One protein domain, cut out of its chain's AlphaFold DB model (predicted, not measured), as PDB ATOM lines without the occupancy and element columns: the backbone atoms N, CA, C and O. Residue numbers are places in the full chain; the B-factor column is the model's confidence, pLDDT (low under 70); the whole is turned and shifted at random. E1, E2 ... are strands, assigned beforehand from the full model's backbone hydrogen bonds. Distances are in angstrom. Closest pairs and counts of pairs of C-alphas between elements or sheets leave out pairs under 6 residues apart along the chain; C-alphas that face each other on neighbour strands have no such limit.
ATOM      1  N   VAL A 100     136.887 127.502 118.824       89.69
ATOM      2  CA  VAL A 100     136.609 128.189 117.561       89.69
ATOM      3  C   VAL A 100     137.609 129.323 117.421       89.69
ATOM      4  O   VAL A 100     137.729 130.151 118.324       89.69
ATOM      5  N   GLU A 101     138.301 129.370 116.287       92.12
ATOM      6  CA  GLU A 101     139.165 130.495 115.944       92.12
ATOM      7  C   GLU A 101     138.306 131.672 115.480       92.12
ATOM      8  O   GLU A 101     137.800 131.708 114.361       92.12
ATOM      9  N   LEU A 102     138.113 132.652 116.365       92.38
ATOM     10  CA  LEU A 102     137.218 133.789 116.113       92.38
ATOM     11  C   LEU A 102     137.667 134.665 114.934       92.38
ATOM     12  O   LEU A 102     136.848 135.373 114.355       92.38
ATOM     13  N   LYS A 103     138.953 134.618 114.569       90.75
ATOM     14  CA  LYS A 103     139.521 135.392 113.453       90.75
ATOM     15  C   LYS A 103     139.018 134.931 112.087       90.75
ATOM     16  O   LYS A 103     138.936 135.760 111.184       90.75
ATOM     17  N   ASP A 104     138.654 133.656 111.972       92.62
ATOM     18  CA  ASP A 104     138.143 133.058 110.734       92.62
ATOM     19  C   ASP A 104     136.646 133.344 110.534       92.62
ATOM     20  O   ASP A 104     136.079 133.045 109.485       92.62
ATOM     21  N   CYS A 105     135.992 133.918 111.545       95.06
ATOM     22  CA  CYS A 105     134.589 134.295 111.499       95.06
ATOM     23  C   CYS A 105     134.405 135.716 110.953       95.06
ATOM     24  O   CYS A 105     135.251 136.595 111.154       95.06
ATOM     25  N   ASP A 106     133.252 135.962 110.329       96.19
ATOM     26  CA  ASP A 106     132.903 137.269 109.778       96.19
ATOM     27  C   ASP A 106     132.894 138.338 110.873       96.19
ATOM     28  O   ASP A 106     132.231 138.180 111.902       96.19
ATOM     29  N   LEU A 107     133.578 139.456 110.623       95.69
ATOM     30  CA  LEU A 107     133.487 140.643 111.466       95.69
ATOM     31  C   LEU A 107     132.235 141.444 111.090       95.69
ATOM     32  O   LEU A 107     132.039 141.803 109.927       95.69
ATOM     33  N   LYS A 108     131.385 141.712 112.076       95.88
ATOM     34  CA  LYS A 108     130.178 142.531 111.961       95.88
ATOM     35  C   LYS A 108     130.282 143.721 112.905       95.88
ATOM     36  O   LYS A 108     130.866 143.625 113.984       95.88
ATOM     37  N   GLU A 109     129.669 144.821 112.501       94.81
ATOM     38  CA  GLU A 109     129.654 146.071 113.251       94.81
ATOM     39  C   GLU A 109     128.222 146.410 113.663       94.81
ATOM     40  O   GLU A 109     127.279 146.214 112.894       94.81
ATOM     41  N   LEU A 110     128.062 146.920 114.880       94.69
ATOM     42  CA  LEU A 110     126.793 147.403 115.402       94.69
ATOM     43  C   LEU A 110     127.030 148.698 116.174       94.69
ATOM     44  O   LEU A 110     127.781 148.718 117.145       94.69
ATOM     45  N   ILE A 111     126.350 149.766 115.775       95.06
ATOM     46  CA  ILE A 111     126.330 151.011 116.543       95.06
ATOM     47  C   ILE A 111     125.214 150.906 117.582       95.06
ATOM     48  O   ILE A 111     124.044 150.735 117.241       95.06
ATOM     49  N   GLN A 112     125.589 150.992 118.852       95.00
ATOM     50  CA  GLN A 112     124.675 151.159 119.979       95.00
ATOM     51  C   GLN A 112     124.708 152.615 120.444       95.00
ATOM     52  O   GLN A 112     125.598 153.362 120.058       95.00
ATOM     53  N   TYR A 113     123.753 153.027 121.271       95.81
ATOM     54  CA  TYR A 113     123.765 154.353 121.886       95.81
ATOM     55  C   TYR A 113     123.780 154.206 123.399       95.81
ATOM     56  O   TYR A 113     122.918 153.538 123.972       95.81
ATOM     57  N   GLU A 114     124.761 154.831 124.036       94.81
ATOM     58  CA  GLU A 114     124.836 154.946 125.485       94.81
ATOM     59  C   GLU A 114     124.252 156.294 125.894       94.81
ATOM     60  O   GLU A 114     124.772 157.351 125.538       94.81
ATOM     61  N   CYS A 115     123.120 156.248 126.594       97.06
ATOM     62  CA  CYS A 115     122.357 157.428 126.968       97.06
ATOM     63  C   CYS A 115     122.527 157.737 128.453       97.06
ATOM     64  O   CYS A 115     122.107 156.961 129.312       97.06
ATOM     65  N   GLU A 116     123.064 158.914 128.756       96.25
ATOM     66  CA  GLU A 116     123.245 159.402 130.120       96.25
ATOM     67  C   GLU A 116     122.481 160.704 130.351       96.25
ATOM     68  O   GLU A 116     122.370 161.560 129.470       96.25
ATOM     69  N   LEU A 117     121.983 160.902 131.573       96.62
ATOM     70  CA  LEU A 117     121.426 162.191 131.971       96.62
ATOM     71  C   LEU A 117     122.565 163.175 132.269       96.62
ATOM     72  O   LEU A 117     123.324 163.006 133.222       96.62
ATOM     73  N   ARG A 118     122.652 164.250 131.489       95.62
ATOM     74  CA  ARG A 118     123.509 165.401 131.773       95.62
ATOM     75  C   ARG A 118     122.754 166.388 132.660       95.62
ATOM     76  O   ARG A 118     121.827 167.062 132.208       95.62
ATOM     77  N   GLY A 119     123.189 166.483 133.914       92.38
ATOM     78  CA  GLY A 119     122.661 167.405 134.922       92.38
ATOM     79  C   GLY A 119     121.924 166.707 136.077       92.38
ATOM     80  O   GLY A 119     121.766 165.486 136.059       92.38
ATOM     81  N   PRO A 120     121.487 167.464 137.103       94.44
ATOM     82  CA  PRO A 120     120.756 166.923 138.255       94.44
ATOM     83  C   PRO A 120     119.395 166.346 137.853       94.44
ATOM     84  O   PRO A 120     118.683 166.959 137.058       94.44
ATOM     85  N   ARG A 121     118.977 165.214 138.424       91.94
ATOM     86  CA  ARG A 121     117.703 164.556 138.066       91.94
ATOM     87  C   ARG A 121     116.473 165.434 138.289       91.94
ATOM     88  O   ARG A 121     115.502 165.321 137.553       91.94
ATOM     89  N   GLU A 122     116.542 166.323 139.267       93.62
ATOM     90  CA  GLU A 122     115.444 167.174 139.719       93.62
ATOM     91  C   GLU A 122     115.329 168.463 138.892       93.62
ATOM     92  O   GLU A 122     114.353 169.202 139.004       93.62
ATOM     93  N   SER A 123     116.336 168.761 138.067       94.19
ATOM     94  CA  SER A 123     116.351 169.972 137.259       94.19
ATOM     95  C   SER A 123     115.608 169.747 135.939       94.19
ATOM     96  O   SER A 123     116.011 168.888 135.155       94.19
ATOM     97  N   PRO A 124     114.617 170.589 135.592       91.06
ATOM     98  CA  PRO A 124     113.945 170.526 134.291       91.06
ATOM     99  C   PRO A 124     114.863 170.921 133.123       91.06
ATOM    100  O   PRO A 124     114.478 170.814 131.962       91.06
ATOM    101  N   ARG A 125     116.080 171.411 133.407       93.50
ATOM    102  CA  ARG A 125     117.096 171.724 132.391       93.50
ATOM    103  C   ARG A 125     118.001 170.540 132.057       93.50
ATOM    104  O   ARG A 125     118.825 170.672 131.152       93.50
ATOM    105  N   SER A 126     117.894 169.438 132.790       95.31
ATOM    106  CA  SER A 126     118.699 168.248 132.540       95.31
ATOM    107  C   SER A 126     118.280 167.578 131.242       95.31
ATOM    108  O   SER A 126     117.105 167.577 130.877       95.31
ATOM    109  N   LYS A 127     119.259 167.044 130.513       96.19
ATOM    110  CA  LYS A 127     119.049 166.478 129.177       96.19
ATOM    111  C   LYS A 127     119.640 165.087 129.109       96.19
ATOM    112  O   LYS A 127     120.747 164.872 129.588       96.19
ATOM    113  N   ILE A 128     118.921 164.162 128.489       96.56
ATOM    114  CA  ILE A 128     119.490 162.868 128.118       96.56
ATOM    115  C   ILE A 128     120.370 163.103 126.891       96.56
ATOM    116  O   ILE A 128     119.915 163.674 125.901       96.56
ATOM    117  N   VAL A 129     121.632 162.702 126.981       96.69
ATOM    118  CA  VAL A 129     122.596 162.755 125.883       96.69
ATOM    119  C   VAL A 129     122.989 161.327 125.552       96.69
ATOM    120  O   VAL A 129     123.411 160.591 126.438       96.69
ATOM    121  N   CYS A 130     122.804 160.948 124.290       97.50
ATOM    122  CA  CYS A 130     123.094 159.618 123.780       97.50
ATOM    123  C   CYS A 130     124.310 159.675 122.864       97.50
ATOM    124  O   CYS A 130     124.248 160.296 121.803       97.50
ATOM    125  N   GLU A 131     125.386 159.010 123.262       95.81
ATOM    126  CA  GLU A 131     126.615 158.924 122.477       95.81
ATOM    127  C   GLU A 131     126.671 157.576 121.742       95.81
ATOM    128  O   GLU A 131     126.310 156.545 122.322       95.81
ATOM    129  N   PRO A 132     127.081 157.547 120.461       95.44
ATOM    130  CA  PRO A 132     127.208 156.302 119.721       95.44
ATOM    131  C   PRO A 132     128.402 155.482 120.228       95.44
ATOM    132  O   PRO A 132     129.514 155.984 120.366       95.44
ATOM    133  N   VAL A 133     128.181 154.188 120.437       93.75
ATOM    134  CA  VAL A 133     129.179 153.203 120.855       93.75
ATOM    135  C   VAL A 133     129.265 152.114 119.792       93.75
ATOM    136  O   VAL A 133     128.318 151.353 119.585       93.75
ATOM    137  N   LEU A 134     130.409 152.022 119.115       93.44
ATOM    138  CA  LEU A 134     130.673 150.970 118.138       93.44
ATOM    139  C   LEU A 134     130.980 149.650 118.858       93.44
ATOM    140  O   LEU A 134     131.952 149.548 119.606       93.44
ATOM    141  N   ARG A 135     130.161 148.628 118.608       94.25
ATOM    142  CA  ARG A 135     130.372 147.252 119.063       94.25
ATOM    143  C   ARG A 135     130.737 146.372 117.877       94.25
ATOM    144  O   ARG A 135     130.100 146.433 116.825       94.25
ATOM    145  N   LEU A 136     131.755 145.542 118.057       95.19
ATOM    146  CA  LEU A 136     132.252 144.631 117.031       95.19
ATOM    147  C   LEU A 136     131.943 143.194 117.436       95.19
ATOM    148  O   LEU A 136     132.110 142.823 118.598       95.19
ATOM    149  N   PHE A 137     131.485 142.392 116.480       96.31
ATOM    150  CA  PHE A 137     131.078 141.009 116.700       96.31
ATOM    151  C   PHE A 137     131.719 140.078 115.680       96.31
ATOM    152  O   PHE A 137     131.765 140.385 114.492       96.31
ATOM    153  N   ARG A 138     132.128 138.889 116.125       96.31
ATOM    154  CA  ARG A 138     132.479 137.770 115.247       96.31
ATOM    155  C   ARG A 138     131.290 136.836 115.120       96.31
ATOM    156  O   ARG A 138     130.832 136.280 116.121       96.31
ATOM    157  N   GLN A 139     130.797 136.673 113.896       96.44
ATOM    158  CA  GLN A 139     129.706 135.766 113.559       96.44
ATOM    159  C   GLN A 139     130.250 134.583 112.757       96.44
ATOM    160  O   GLN A 139     130.723 134.726 111.633       96.44
ATOM    161  N   CYS A 140     130.201 133.402 113.359       95.00
ATOM    162  CA  CYS A 140     130.733 132.173 112.788       95.00
ATOM    163  C   CYS A 140     129.632 131.360 112.087       95.00
ATOM    164  O   CYS A 140     128.462 131.409 112.470       95.00
ATOM    165  N   ALA A 141     130.011 130.526 111.112       92.75
ATOM    166  CA  ALA A 141     129.073 129.695 110.343       92.75
ATOM    167  C   ALA A 141     128.285 128.676 111.193       92.75
ATOM    168  O   ALA A 141     127.195 128.255 110.820       92.75
ATOM    169  N   ASN A 142     128.807 128.298 112.364       89.81
ATOM    170  CA  ASN A 142     128.120 127.429 113.324       89.81
ATOM    171  C   ASN A 142     127.044 128.162 114.159       89.81
ATOM    172  O   ASN A 142     126.512 127.584 115.108       89.81
ATOM    173  N   GLY A 143     126.763 129.432 113.852       91.00
ATOM    174  CA  GLY A 143     125.819 130.277 114.581       91.00
ATOM    175  C   GLY A 143     126.383 130.882 115.871       91.00
ATOM    176  O   GLY A 143     125.663 131.600 116.565       91.00
ATOM    177  N   LEU A 144     127.653 130.628 116.214       92.88
ATOM    178  CA  LEU A 144     128.316 131.322 117.317       92.88
ATOM    179  C   LEU A 144     128.446 132.803 116.963       92.88
ATOM    180  O   LEU A 144     129.013 133.157 115.934       92.88
ATOM    181  N   THR A 145     127.943 133.657 117.846       95.06
ATOM    182  CA  THR A 145     128.159 135.101 117.783       95.06
ATOM    183  C   THR A 145     128.823 135.529 119.082       95.06
ATOM    184  O   THR A 145     128.331 135.190 120.160       95.06
ATOM    185  N   ALA A 146     129.947 136.231 118.984       94.69
ATOM    186  CA  ALA A 146     130.697 136.728 120.131       94.69
ATOM    187  C   ALA A 146     131.008 138.211 119.941       94.69
ATOM    188  O   ALA A 146     131.438 138.612 118.863       94.69
ATOM    189  N   GLU A 147     130.804 139.017 120.982       95.31
ATOM    190  CA  GLU A 147     131.296 140.391 120.988       95.31
ATOM    191  C   GLU A 147     132.821 140.374 121.127       95.31
ATOM    192  O   GLU A 147     133.366 139.779 122.060       95.31
ATOM    193  N   THR A 148     133.509 141.019 120.193       95.19
ATOM    194  CA  THR A 148     134.970 141.073 120.122       95.19
ATOM    195  C   THR A 148     135.508 142.495 120.117       95.19
ATOM    196  O   THR A 148     136.695 142.667 119.873       95.19
ATOM    197  N   THR A 149     134.698 143.507 120.458       93.06
ATOM    198  CA  THR A 149     135.106 144.927 120.530       93.06
ATOM    199  C   THR A 149     136.499 145.091 121.152       93.06
ATOM    200  O   THR A 149     137.410 145.568 120.477       93.06
ATOM    201  N   SER A 150     136.710 144.535 122.356       90.12
ATOM    202  CA  SER A 150     137.985 144.553 123.104       90.12
ATOM    203  C   SER A 150     139.193 143.931 122.385       90.12
ATOM    204  O   SER A 150     140.332 144.246 122.718       90.12
ATOM    205  N   TRP A 151     138.959 143.070 121.399       89.06
ATOM    206  CA  TRP A 151     139.956 142.226 120.738       89.06
ATOM    207  C   TRP A 151     140.342 142.735 119.345       89.06
ATOM    208  O   TRP A 151     141.433 142.423 118.873       89.06
ATOM    209  N   GLU A 152     139.490 143.528 118.689       89.50
ATOM    210  CA  GLU A 152     139.736 143.992 117.313       89.50
ATOM    211  C   GLU A 152     140.744 145.151 117.231       89.50
ATOM    212  O   GLU A 152     141.202 145.494 116.146       89.50
ATOM    213  N   GLY A 153     141.107 145.779 118.358       77.12
ATOM    214  CA  GLY A 153     142.082 146.882 118.382       77.12
ATOM    215  C   GLY A 153     141.622 148.155 117.650       77.12
ATOM    216  O   GLY A 153     142.434 149.030 117.369       77.12
ATOM    217  N   VAL A 154     140.326 148.258 117.332       67.25
ATOM    218  CA  VAL A 154     139.714 149.314 116.497       67.25
ATOM    219  C   VAL A 154     138.909 150.334 117.324       67.25
ATOM    220  O   VAL A 154     138.274 151.208 116.747       67.25
ATOM    221  N   HIS A 155     138.982 150.287 118.662       57.47
ATOM    222  CA  HIS A 155     138.183 151.113 119.593       57.47
ATOM    223  C   HIS A 155     138.129 152.620 119.292       57.47
ATOM    224  O   HIS A 155     137.194 153.278 119.731       57.47
ATOM    225  N   ASP A 156     139.080 153.156 118.524       52.09
ATOM    226  CA  ASP A 156     139.227 154.590 118.280       52.09
ATOM    227  C   ASP A 156     138.858 155.060 116.858       52.09
ATOM    228  O   ASP A 156     139.067 156.229 116.542       52.09
ATOM    229  N   ARG A 157     138.313 154.212 115.965       55.00
ATOM    230  CA  ARG A 157     137.983 154.635 114.576       55.00
ATOM    231  C   ARG A 157     136.670 155.413 114.416       55.00
ATOM    232  O   ARG A 157     136.204 155.596 113.295       55.00
ATOM    233  N   VAL A 158     136.095 155.898 115.511       54.50
ATOM    234  CA  VAL A 158     135.038 156.918 115.494       54.50
ATOM    235  C   VAL A 158     135.620 158.197 116.104       54.50
ATOM    236  O   VAL A 158     135.318 158.562 117.237       54.50
ATOM    237  N   ARG A 159     136.534 158.839 115.373       40.84
ATOM    238  CA  ARG A 159     136.981 160.216 115.613       40.84
ATOM    239  C   ARG A 159     137.082 160.960 114.297       40.84
ATOM    240  O   ARG A 159     137.607 160.359 113.335       40.84
TER     241      ARG A 159
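This is residues 100 to 159 of the 159 residues of an uncharacterized protein of Hortaea werneckii (UniProt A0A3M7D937). A long, narrow two-stranded ribbon, the hairpin of E1 and E2, makes the length of this domain, with a short third strand, E3, folded back beside E2 near one end. At the other end the turn of the hairpin sticks out with residues 120 to 125, and an unnamed tail, residues 148 to 159, follows E3. The printed part has 60 residues, with no named helix and three strands along the chain, E1, E2 and E3, in one antiparallel sheet of that same order; the class is all strand, with 29 of the 60 residues in named elements, under half. The whole is extended, a rod with a radius of gyration of the C-alphas of 16.6 A and spans of 50 by 25 by 13 A.

The sheet is a meander, each strand the antiparallel neighbour of the one before. Its inner strand is E2, residues 127 to 139, and its edge strands are E1, residues 106 to 118, and E3, residues 145 to 147. E1 and E2 form a hairpin, with 163 degrees between their directions; C-alphas 115 and 130, which face each other, are 3.9 A apart. N 112 and O 133, at 2.8 A, and N 133 and O 112, at 2.7 A, are within hydrogen-bond range. E2 and E3 form a second hairpin at 132 degrees; C-alphas 137 and 147 face each other at 4.3 A, and N 138 and O 146 are within hydrogen-bond range at 2.8 A.

E1 measures 36.9 A from C-alpha 106 at (132.903, 137.269, 109.778) to C-alpha 118 at (123.509, 165.401, 131.773). E2 measures 36.1 A, and E3 measures 6.9 A, ending at C-alpha 147 at (131.296, 140.391, 120.988).

The C-alphas farthest apart, those of Val 100 and Pro 124, are 50.9 A apart. The printed part has no cut; the link from E1 to E2 is short and that from E2 to E3 is tight. The mean pLDDT of the printed part is 89.9, and residues 154 to 159, up to the chain's last residue, are under 70.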